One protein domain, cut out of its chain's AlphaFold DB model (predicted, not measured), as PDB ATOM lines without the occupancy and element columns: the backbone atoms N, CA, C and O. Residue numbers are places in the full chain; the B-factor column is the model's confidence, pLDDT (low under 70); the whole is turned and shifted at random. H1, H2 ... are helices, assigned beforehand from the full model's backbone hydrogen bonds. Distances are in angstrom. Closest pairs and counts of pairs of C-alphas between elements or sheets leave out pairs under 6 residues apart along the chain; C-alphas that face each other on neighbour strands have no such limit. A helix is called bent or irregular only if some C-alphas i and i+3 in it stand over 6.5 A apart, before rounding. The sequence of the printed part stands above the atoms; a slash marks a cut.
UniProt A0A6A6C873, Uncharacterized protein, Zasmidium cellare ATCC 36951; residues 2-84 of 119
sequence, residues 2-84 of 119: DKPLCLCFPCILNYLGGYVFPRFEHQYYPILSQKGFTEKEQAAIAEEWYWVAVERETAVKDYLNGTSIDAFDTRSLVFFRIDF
ATOM      1  N   ASP A   2     102.621  97.004 238.429       56.25
ATOM      2  CA  ASP A   2     104.025  96.623 238.400       56.25
ATOM      3  C   ASP A   2     104.770  97.563 239.345       56.25
ATOM      4  O   ASP A   2     104.817  98.778 239.139       56.25
ATOM      5  N   LYS A   3     105.236  97.025 240.473       61.28
ATOM      6  CA  LYS A   3     106.054  97.804 241.400       61.28
ATOM      7  C   LYS A   3     107.398  98.059 240.714       61.28
ATOM      8  O   LYS A   3     107.959  97.111 240.174       61.28
ATOM      9  N   PRO A   4     107.922  99.294 240.743       73.56
ATOM     10  CA  PRO A   4     109.208  99.592 240.130       73.56
ATOM     11  C   PRO A   4     110.306  98.724 240.759       73.56
ATOM     12  O   PRO A   4     110.394  98.619 241.988       73.56
ATOM     13  N   LEU A   5     111.120  98.097 239.908       83.62
ATOM     14  CA  LEU A   5     112.270  97.290 240.307       83.62
ATOM     15  C   LEU A   5     113.259  98.161 241.094       83.62
ATOM     16  O   LEU A   5     113.709  99.192 240.598       83.62
ATOM     17  N   CYS A   6     113.605  97.755 242.318       85.19
ATOM     18  CA  CYS A   6     114.548  98.501 243.143       85.19
ATOM     19  C   CYS A   6     115.937  97.861 243.099       85.19
ATOM     20  O   CYS A   6     116.141  96.771 243.624       85.19
ATOM     21  N   LEU A   7     116.905  98.568 242.525       84.44
ATOM     22  CA  LEU A   7     118.279  98.088 242.337       84.44
ATOM     23  C   LEU A   7     119.216  98.499 243.486       84.44
ATOM     24  O   LEU A   7     120.436  98.474 243.375       84.44
ATOM     25  N   CYS A   8     118.646  98.879 244.631       82.44
ATOM     26  CA  CYS A   8     119.421  99.177 245.825       82.44
ATOM     27  C   CYS A   8     120.127  97.905 246.326       82.44
ATOM     28  O   CYS A   8     119.511  96.842 246.363       82.44
ATOM     29  N   PHE A   9     121.389  97.974 246.763       78.06
ATOM     30  CA  PHE A   9     122.100  96.762 247.195       78.06
ATOM     31  C   PHE A   9     121.400  95.993 248.345       78.06
ATOM     32  O   PHE A   9     121.404  94.763 248.296       78.06
ATOM     33  N   PRO A  10     120.701  96.634 249.313       81.25
ATOM     34  CA  PRO A  10     119.854  95.915 250.272       81.25
ATOM     35  C   PRO A  10     118.695  95.155 249.613       81.25
ATOM     36  O   PRO A  10     118.359  94.039 250.008       81.25
ATOM     37  N   CYS A  11     118.088  95.756 248.591       84.88
ATOM     38  CA  CYS A  11     116.982  95.192 247.830       84.88
ATOM     39  C   CYS A  11     117.453  93.966 247.051       84.88
ATOM     40  O   CYS A  11     116.821  92.914 247.116       84.88
ATOM     41  N   ILE A  12     118.608  94.086 246.397       85.12
ATOM     42  CA  ILE A  12     119.223  92.991 245.661       85.12
ATOM     43  C   ILE A  12     119.608  91.849 246.605       85.12
ATOM     44  O   ILE A  12     119.255  90.706 246.331       85.12
ATOM     45  N   LEU A  13     120.221  92.130 247.759       83.31
ATOM     46  CA  LEU A  13     120.500  91.107 248.777       83.31
ATOM     47  C   LEU A  13     119.233  90.348 249.197       83.31
ATOM     48  O   LEU A  13     119.255  89.122 249.322       83.31
ATOM     49  N   ASN A  14     118.108  91.049 249.357       84.19
ATOM     50  CA  ASN A  14     116.820  90.427 249.660       84.19
ATOM     51  C   ASN A  14     116.277  89.587 248.484       84.19
ATOM     52  O   ASN A  14     115.735  88.493 248.681       84.19
ATOM     53  N   TYR A  15     116.451  90.049 247.243       85.56
ATOM     54  CA  TYR A  15     116.089  89.274 246.054       85.56
ATOM     55  C   TYR A  15     116.926  88.000 245.943       85.56
ATOM     56  O   TYR A  15     116.360  86.928 245.742       85.56
ATOM     57  N   LEU A  16     118.231  88.084 246.185       82.12
ATOM     58  CA  LEU A  16     119.157  86.952 246.131       82.12
ATOM     59  C   LEU A  16     119.055  86.020 247.350       82.12
ATOM     60  O   LEU A  16     119.484  84.872 247.275       82.12
ATOM     61  N   GLY A  17     118.445  86.473 248.451       79.38
ATOM     62  CA  GLY A  17     118.321  85.699 249.690       79.38
ATOM     63  C   GLY A  17     119.594  85.687 250.544       79.38
ATOM     64  O   GLY A  17     119.723  84.845 251.428       79.38
ATOM     65  N   GLY A  18     120.526  86.604 250.286       77.12
ATOM     66  CA  GLY A  18     121.795  86.705 250.999       77.12
ATOM     67  C   GLY A  18     122.921  87.253 250.130       77.12
ATOM     68  O   GLY A  18     122.745  87.542 248.946       77.12
ATOM     69  N   TYR A  19     124.097  87.401 250.741       78.75
ATOM     70  CA  TYR A  19     125.304  87.785 250.020       78.75
ATOM     71  C   TYR A  19     125.817  86.625 249.175       78.75
ATOM     72  O   TYR A  19     126.093  85.538 249.683       78.75
ATOM     73  N   VAL A  20     125.994  86.890 247.885       75.88
ATOM     74  CA  VAL A  20     126.590  85.951 246.942       75.88
ATOM     75  C   VAL A  20     127.686  86.690 246.187       75.88
ATOM     76  O   VAL A  20     127.422  87.687 245.515       75.88
ATOM     77  N   PHE A  21     128.921  86.204 246.303       78.88
ATOM     78  CA  PHE A  21     130.073  86.812 245.642       78.88
ATOM     79  C   PHE A  21     129.962  86.659 244.113       78.88
ATOM     80  O   PHE A  21     129.839  85.518 243.653       78.88
ATOM     81  N   PRO A  22     130.022  87.743 243.316       75.62
ATOM     82  CA  PRO A  22     129.955  87.675 241.856       75.62
ATOM     83  C   PRO A  22     131.169  86.960 241.267       75.62
ATOM     84  O   PRO A  22     132.279  87.480 241.280       75.62
ATOM     85  N   ARG A  23     130.961  85.763 240.714       76.94
ATOM     86  CA  ARG A  23     131.966  85.097 239.870       76.94
ATOM     87  C   ARG A  23     131.737  85.383 238.389       76.94
ATOM     88  O   ARG A  23     132.693  85.446 237.627       76.94
ATOM     89  N   PHE A  24     130.474  85.527 237.996       77.44
ATOM     90  CA  PHE A  24     130.025  85.863 236.647       77.44
ATOM     91  C   PHE A  24     128.632  86.502 236.727       77.44
ATOM     92  O   PHE A  24     127.866  86.213 237.647       77.44
ATOM     93  N   GLU A  25     128.309  87.370 235.770       75.38
ATOM     94  CA  GLU A  25     127.104  88.212 235.765       75.38
ATOM     95  C   GLU A  25     125.809  87.390 235.891       75.38
ATOM     96  O   GLU A  25     125.001  87.610 236.787       75.38
ATOM     97  N   HIS A  26     125.646  86.337 235.087       77.69
ATOM     98  CA  HIS A  26     124.389  85.578 235.031       77.69
ATOM     99  C   HIS A  26     124.209  84.540 236.151       77.69
ATOM    100  O   HIS A  26     123.256  83.757 236.119       77.69
ATOM    101  N   GLN A  27     125.088  84.497 237.158       81.75
ATOM    102  CA  GLN A  27     125.025  83.460 238.200       81.75
ATOM    103  C   GLN A  27     123.721  83.483 239.020       81.75
ATOM    104  O   GLN A  27     123.379  82.500 239.673       81.75
ATOM    105  N   TYR A  28     122.988  84.597 238.976       80.69
ATOM    106  CA  TYR A  28     121.787  84.849 239.774       80.69
ATOM    107  C   TYR A  28     120.477  84.497 239.065       80.69
ATOM    108  O   TYR A  28     119.436  84.416 239.718       80.69
ATOM    109  N   TYR A  29     120.516  84.267 237.750       83.19
ATOM    110  CA  TYR A  29     119.321  84.064 236.926       83.19
ATOM    111  C   TYR A  29     118.435  82.915 237.433       83.19
ATOM    112  O   TYR A  29     117.225  83.115 237.532       83.19
ATOM    113  N   PRO A  30     118.976  81.753 237.863       84.75
ATOM    114  CA  PRO A  30     118.142  80.678 238.397       84.75
ATOM    115  C   PRO A  30     117.339  81.087 239.642       84.75
ATOM    116  O   PRO A  30     116.164  80.746 239.756       84.75
ATOM    117  N   ILE A  31     117.948  81.846 240.560       85.75
ATOM    118  CA  ILE A  31     117.308  82.290 241.811       85.75
ATOM    119  C   ILE A  31     116.247  83.354 241.514       85.75
ATOM    120  O   ILE A  31     115.145  83.316 242.061       85.75
ATOM    121  N   LEU A  32     116.566  84.297 240.629       86.19
ATOM    122  CA  LEU A  32     115.659  85.378 240.253       86.19
ATOM    123  C   LEU A  32     114.470  84.858 239.429       86.19
ATOM    124  O   LEU A  32     113.331  85.259 239.661       86.19
ATOM    125  N   SER A  33     114.702  83.888 238.544       88.38
ATOM    126  CA  SER A  33     113.643  83.213 237.789       88.38
ATOM    127  C   SER A  33     112.663  82.476 238.709       88.38
ATOM    128  O   SER A  33     111.452  82.630 238.556       88.38
ATOM    129  N   GLN A  34     113.152  81.765 239.736       86.62
ATOM    130  CA  GLN A  34     112.290  81.116 240.740       86.62
ATOM    131  C   GLN A  34     111.414  82.108 241.519       86.62
ATOM    132  O   GLN A  34     110.342  81.742 241.998       86.62
ATOM    133  N   LYS A  35     111.854  83.364 241.641       84.06
ATOM    134  CA  LYS A  35     111.109  84.444 242.301       84.06
ATOM    135  C   LYS A  35     110.144  85.183 241.374       84.06
ATOM    136  O   LYS A  35     109.454  86.090 241.830       84.06
ATOM    137  N   GLY A  36     110.066  84.779 240.106       88.50
ATOM    138  CA  GLY A  36     109.147  85.347 239.126       88.50
ATOM    139  C   GLY A  36     109.642  86.629 238.458       88.50
ATOM    140  O   GLY A  36     108.837  87.303 237.823       88.50
ATOM    141  N   PHE A  37     110.933  86.970 238.574       88.31
ATOM    142  CA  PHE A  37     111.504  88.094 237.829       88.31
ATOM    143  C   PHE A  37     111.572  87.770 236.334       88.31
ATOM    144  O   PHE A  37     111.966  86.669 235.935       88.31
ATOM    145  N   THR A  38     111.231  88.745 235.500       89.94
ATOM    146  CA  THR A  38     111.379  88.666 234.041       89.94
ATOM    147  C   THR A  38     112.853  88.690 233.637       89.94
ATOM    148  O   THR A  38     113.693  89.188 234.378       89.94
ATOM    149  N   GLU A  39     113.196  88.208 232.440       87.12
ATOM    150  CA  GLU A  39     114.592  88.217 231.958       87.12
ATOM    151  C   GLU A  39     115.228  89.616 231.973       87.12
ATOM    152  O   GLU A  39     116.404  89.757 232.297       87.12
ATOM    153  N   LYS A  40     114.443  90.666 231.690       87.81
ATOM    154  CA  LYS A  40     114.915  92.058 231.753       87.81
ATOM    155  C   LYS A  40     115.267  92.481 233.177       87.81
ATOM    156  O   LYS A  40     116.287  93.128 233.391       87.81
ATOM    157  N   GLU A  41     114.439  92.112 234.150       88.12
ATOM    158  CA  GLU A  41     114.704  92.401 235.562       88.12
ATOM    159  C   GLU A  41     115.873  91.565 236.086       88.12
ATOM    160  O   GLU A  41     116.680  92.064 236.863       88.12
ATOM    161  N   GLN A  42     116.003  90.317 235.627       88.25
ATOM    162  CA  GLN A  42     117.136  89.455 235.958       88.25
ATOM    163  C   GLN A  42     118.459  90.078 235.505       88.25
ATOM    164  O   GLN A  42     119.390  90.143 236.306       88.25
ATOM    165  N   ALA A  43     118.512  90.575 234.265       87.19
ATOM    166  CA  ALA A  43     119.681  91.263 233.725       87.19
ATOM    167  C   ALA A  43     120.018  92.524 234.534       87.19
ATOM    168  O   ALA A  43     121.144  92.660 235.004       87.19
ATOM    169  N   ALA A  44     119.029  93.382 234.799       87.75
ATOM    170  CA  ALA A  44     119.240  94.608 235.569       87.75
ATOM    171  C   ALA A  44     119.743  94.337 237.002       87.75
ATOM    172  O   ALA A  44     120.645  95.013 237.485       87.75
ATOM    173  N   ILE A  45     119.192  93.326 237.689       87.12
ATOM    174  CA  ILE A  45     119.653  92.938 239.033       87.12
ATOM    175  C   ILE A  45     121.080  92.374 238.979       87.12
ATOM    176  O   ILE A  45     121.889  92.665 239.862       87.12
ATOM    177  N   ALA A  46     121.380  91.540 237.982       86.06
ATOM    178  CA  ALA A  46     122.673  90.883 237.833       86.06
ATOM    179  C   ALA A  46     123.806  91.870 237.529       86.06
ATOM    180  O   ALA A  46     124.856  91.796 238.173       86.06
ATOM    181  N   GLU A  47     123.571  92.794 236.600       85.44
ATOM    182  CA  GLU A  47     124.511  93.848 236.219       85.44
ATOM    183  C   GLU A  47     124.828  94.748 237.419       85.44
ATOM    184  O   GLU A  47     125.988  94.886 237.815       85.44
ATOM    185  N   GLU A  48     123.796  95.286 238.075       85.69
ATOM    186  CA  GLU A  48     123.974  96.174 239.227       85.69
ATOM    187  C   GLU A  48     124.684  95.476 240.385       85.69
ATOM    188  O   GLU A  48     125.584  96.040 241.007       85.69
ATOM    189  N   TRP A  49     124.333  94.223 240.674       85.12
ATOM    190  CA  TRP A  49     124.988  93.489 241.747       85.12
ATOM    191  C   TRP A  49     126.449  93.169 241.441       85.12
ATOM    192  O   TRP A  49     127.281  93.228 242.347       85.12
ATOM    193  N   TYR A  50     126.776  92.857 240.184       82.38
ATOM    194  CA  TYR A  50     128.158  92.665 239.756       82.38
ATOM    195  C   TYR A  50     128.981  93.934 240.013       82.38
ATOM    196  O   TYR A  50     130.010  93.862 240.688       82.38
ATOM    197  N   TRP A  51     128.492  95.102 239.587       79.75
ATOM    198  CA  TRP A  51     129.173  96.379 239.820       79.75
ATOM    199  C   TRP A  51     129.261  96.747 241.301       79.75
ATOM    200  O   TRP A  51     130.335  97.104 241.785       79.75
ATOM    201  N   VAL A  52     128.173  96.605 242.058       78.00
ATOM    202  CA  VAL A  52     128.152  96.913 243.495       78.00
ATOM    203  C   VAL A  52     129.121  96.026 244.274       78.00
ATOM    204  O   VAL A  52     129.867  96.527 245.114       78.00
ATOM    205  N   ALA A  53     129.128  94.719 244.023       70.94
ATOM    206  CA  ALA A  53     129.977  93.805 244.774       70.94
ATOM    207  C   ALA A  53     131.457  93.881 244.355       70.94
ATOM    208  O   ALA A  53     132.313  93.567 245.180       70.94
ATOM    209  N   VAL A  54     131.766  94.337 243.135       70.44
ATOM    210  CA  VAL A  54     133.146  94.562 242.669       70.44
ATOM    211  C   VAL A  54     133.680  95.935 243.094       70.44
ATOM    212  O   VAL A  54     134.772  96.016 243.653       70.44
ATOM    213  N   GLU A  55     132.937  97.022 242.870       72.31
ATOM    214  CA  GLU A  55     133.419  98.390 243.133       72.31
ATOM    215  C   GLU A  55     133.196  98.851 244.576       72.31
ATOM    216  O   GLU A  55     133.912  99.722 245.074       72.31
ATOM    217  N   ARG A  56     132.194  98.293 245.261       66.88
ATOM    218  CA  ARG A  56     131.780  98.712 246.610       66.88
ATOM    219  C   ARG A  56     131.828  97.559 247.608       66.88
ATOM    220  O   ARG A  56     131.067  97.548 248.576       66.88
ATOM    221  N   GLU A  57     132.752  96.618 247.406       69.50
ATOM    222  CA  GLU A  57     132.921  95.418 248.237       69.50
ATOM    223  C   GLU A  57     132.985  95.752 249.742       69.50
ATOM    224  O   GLU A  57     132.350  95.084 250.558       69.50
ATOM    225  N   THR A  58     133.692  96.825 250.114       65.31
ATOM    226  CA  THR A  58     133.813  97.294 251.505       65.31
ATOM    227  C   THR A  58     132.471  97.732 252.093       65.31
ATOM    228  O   THR A  58     132.126  97.308 253.189       65.31
ATOM    229  N   ALA A  59     131.664  98.493 251.348       67.38
ATOM    230  CA  ALA A  59     130.351  98.952 251.812       67.38
ATOM    231  C   ALA A  59     129.358  97.790 251.981       67.38
ATOM    232  O   ALA A  59     128.527  97.795 252.889       67.38
ATOM    233  N   VAL A  60     129.464  96.766 251.126       68.12
ATOM    234  CA  VAL A  60     128.666  95.541 251.257       68.12
ATOM    235  C   VAL A  60     129.088  94.750 252.496       68.12
ATOM    236  O   VAL A  60     128.227  94.301 253.252       68.12
ATOM    237  N   LYS A  61     130.396  94.609 252.743       69.06
ATOM    238  CA  LYS A  61     130.925  93.964 253.955       69.06
ATOM    239  C   LYS A  61     130.494  94.702 255.225       69.06
ATOM    240  O   LYS A  61     130.070  94.049 256.175       69.06
ATOM    241  N   ASP A  62     130.531  96.031 255.221       67.75
ATOM    242  CA  ASP A  62     130.099  96.855 256.357       67.75
ATOM    243  C   ASP A  62     128.607  96.669 256.658       67.75
ATOM    244  O   ASP A  62     128.236  96.425 257.807       67.75
ATOM    245  N   TYR A  63     127.760  96.667 255.621       67.75
ATOM    246  CA  TYR A  63     126.329  96.387 255.766       67.75
ATOM    247  C   TYR A  63     126.050  94.986 256.333       67.75
ATOM    248  O   TYR A  63     125.203  94.828 257.211       67.75
ATOM    249  N   LEU A  64     126.760  93.959 255.852       69.31
ATOM    250  CA  LEU A  64     126.574  92.575 256.308       69.31
ATOM    251  C   LEU A  64     127.054  92.348 257.744       69.31
ATOM    252  O   LEU A  64     126.480  91.526 258.454       69.31
ATOM    253  N   ASN A  65     128.078  93.082 258.178       71.62
ATOM    254  CA  ASN A  65     128.614  92.994 259.536       71.62
ATOM    255  C   ASN A  65     127.730  93.693 260.582       71.62
ATOM    256  O   ASN A  65     128.054  93.663 261.767       71.62
ATOM    257  N   GLY A  66     126.622  94.325 260.172       58.38
ATOM    258  CA  GLY A  66     125.765  95.086 261.079       58.38
ATOM    259  C   GLY A  66     126.442  96.343 261.625       58.38
ATOM    260  O   GLY A  66     125.916  96.959 262.552       58.38
ATOM    261  N   THR A  67     127.584  96.739 261.054       49.97
ATOM    262  CA  THR A  67     128.168  98.054 261.277       49.97
ATOM    263  C   THR A  67     127.233  99.029 260.582       49.97
ATOM    264  O   THR A  67     127.300  99.215 259.366       49.97
ATOM    265  N   SER A  68     126.277  99.586 261.327       43.47
ATOM    266  CA  SER A  68     125.455 100.672 260.821       43.47
ATOM    267  C   SER A  68     126.405 101.719 260.257       43.47
ATOM    268  O   SER A  68     127.328 102.194 260.921       43.47
ATOM    269  N   ILE A  69     126.236 102.013 258.972       45.38
ATOM    270  CA  ILE A  69     127.022 103.021 258.283       45.38
ATOM    271  C   ILE A  69     126.483 104.386 258.731       45.38
ATOM    272  O   ILE A  69     125.985 105.165 257.928       45.38
ATOM    273  N   ASP A  70     126.559 104.689 260.028       39.84
ATOM    274  CA  ASP A  70     126.147 105.972 260.610       39.84
ATOM    275  C   ASP A  70     127.179 107.084 260.325       39.84
ATOM    276  O   ASP A  70     127.146 108.154 260.925       39.84
ATOM    277  N   ALA A  71     128.108 106.856 259.390       41.25
ATOM    278  CA  ALA A  71     129.160 107.808 259.043       41.25
ATOM    279  C   ALA A  71     129.530 107.862 257.549       41.25
ATOM    280  O   ALA A  71     130.538 108.479 257.210       41.25
ATOM    281  N   PHE A  72     128.739 107.283 256.635       40.94
ATOM    282  CA  PHE A  72     128.838 107.696 255.230       40.94
ATOM    283  C   PHE A  72     127.859 108.833 254.996       40.94
ATOM    284  O   PHE A  72     126.663 108.628 254.802       40.94
ATOM    285  N   ASP A  73     128.420 110.038 255.049       38.84
ATOM    286  CA  ASP A  73     127.857 111.266 254.513       38.84
ATOM    287  C   ASP A  73     126.940 110.965 253.317       38.84
ATOM    288  O   ASP A  73     127.372 110.565 252.229       38.84
ATOM    289  N   THR A  74     125.642 111.164 253.540       42.88
ATOM    290  CA  THR A  74     124.543 111.055 252.571       42.88
ATOM    291  C   THR A  74     124.726 111.920 251.315       42.88
ATOM    292  O   THR A  74     123.860 111.924 250.444       42.88
ATOM    293  N   ARG A  75     125.844 112.643 251.180       35.50
ATOM    294  CA  ARG A  75     126.247 113.372 249.972       35.50
ATOM    295  C   ARG A  75     127.085 112.568 248.974       35.50
ATOM    296  O   ARG A  75     127.216 113.026 247.841       35.50
ATOM    297  N   SER A  76     127.614 111.393 249.331       36.00
ATOM    298  CA  SER A  76     128.456 110.586 248.419       36.00
ATOM    299  C   SER A  76     127.785 109.346 247.829       36.00
ATOM    300  O   SER A  76     128.352 108.719 246.933       36.00
ATOM    301  N   LEU A  77     126.554 109.022 248.230       38.38
ATOM    302  CA  LEU A  77     125.699 108.155 247.423       38.38
ATOM    303  C   LEU A  77     125.141 108.997 246.279       38.38
ATOM    304  O   LEU A  77     124.036 109.530 246.351       38.38
ATOM    305  N   VAL A  78     125.929 109.120 245.211       34.88
ATOM    306  CA  VAL A  78     125.387 109.433 243.890       34.88
ATOM    307  C   VAL A  78     124.403 108.308 243.582       34.88
ATOM    308  O   VAL A  78     124.783 107.216 243.157       34.88
ATOM    309  N   PHE A  79     123.136 108.544 243.917       34.19
ATOM    310  CA  PHE A  79     122.011 107.796 243.398       34.19
ATOM    311  C   PHE A  79     122.079 107.959 241.882       34.19
ATOM    312  O   PHE A  79     121.668 108.987 241.345       34.19
ATOM    313  N   PHE A  80     122.610 106.958 241.184       32.31
ATOM    314  CA  PHE A  80     122.260 106.765 239.787       32.31
ATOM    315  C   PHE A  80     120.797 106.342 239.779       32.31
ATOM    316  O   PHE A  80     120.444 105.170 239.847       32.31
ATOM    317  N   ARG A  81     119.919 107.343 239.784       30.11
ATOM    318  CA  ARG A  81     118.550 107.169 239.337       30.11
ATOM    319  C   ARG A  81     118.656 106.966 237.830       30.11
ATOM    320  O   ARG A  81     118.725 107.931 237.077       30.11
ATOM    321  N   ILE A  82     118.780 105.713 237.404       33.66
ATOM    322  CA  ILE A  82     118.599 105.357 236.000       33.66
ATOM    323  C   ILE A  82     117.095 105.471 235.755       33.66
ATOM    324  O   ILE A  82     116.340 104.516 235.924       33.66
ATOM    325  N   ASP A  83     116.632 106.682 235.447       28.89
ATOM    326  CA  ASP A  83     115.327 106.859 234.831       28.89
ATOM    327  C   ASP A  83     115.442 106.238 233.426       28.89
ATOM    328  O   ASP A  83     115.912 106.874 232.486       28.89
ATOM    329  N   PHE A  84     115.072 104.959 233.286       31.84
ATOM    330  CA  PHE A  84     114.877 104.322 231.981       31.84
ATOM    331  C   PHE A  84     113.602 104.911 231.362       31.84
ATOM    332  O   PHE A  84     112.525 104.315 231.372       31.84
TER     333      PHE A  84
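This is residues 2 to 84 of the 119 residues of an uncharacterized protein of Zasmidium cellare ATCC 36951 (UniProt A0A6A6C873). Three crossed helices, H1, H2 and the long H3, pack together in a small body, and the short H4 turns a corner at the end of H3. After H4 a long tail without named elements, residues 65 to 84, folds back past the body, and its residues 73 to 78 stick out. The printed part has 83 residues with four named helices, H1, H2, H3 and H4 in chain order, and no named strand; the class is all helix. The whole is compact, with a radius of gyration of the C-alphas of 13.1 A and spans of 36 by 27 by 19 A.

H1, residues 9 to 16, touches H2, residues 25 to 34, at a steep tilt of 59 degrees, the same way; their closest C-alphas, of Leu 16 and Ile 31, are 6.6 A apart. H3, residues 39 to 55, touches H1 with residues 45 to 52 alone, closest at the C-alphas of Ile 12 and Ile 45, 6.6 A, at a steep tilt of 53 degrees, opposite ways. H2 and H3 touch at a steep tilt of 46 degrees, opposite ways; their closest C-alphas, of Glu 25 and Ala 46, are 5.6 A apart. H4, residues 57 to 64, is close to H3 but not clearly touching, about perpendicular at 76 degrees; the closest C-alphas, of Ala 53 and Val 60, are 6.8 A apart. H2 and H4 are apart. Every O i to N i+4 pair is within hydrogen-bond range in H1, H3 and H4, and 3 of 6 in H2.

H1 begins at C-alpha 9, (122.100, 96.762, 247.195). H2 is 17.2 A long and irregular: C-alphas 25 and 28 are 7.5 A apart. H3 measures 24.1 A and ends at C-alpha 55, (133.419, 98.390, 243.133). H4 ends at C-alpha 64, (126.574, 92.575, 256.308).

The two C-alphas farthest apart, of Gln 34 and Asp 73, are 36.6 A apart. The printed part has no cut and no long link between helices. The pLDDT is under 70 at residues 2 to 3, 56 to 64 and 66 to 84.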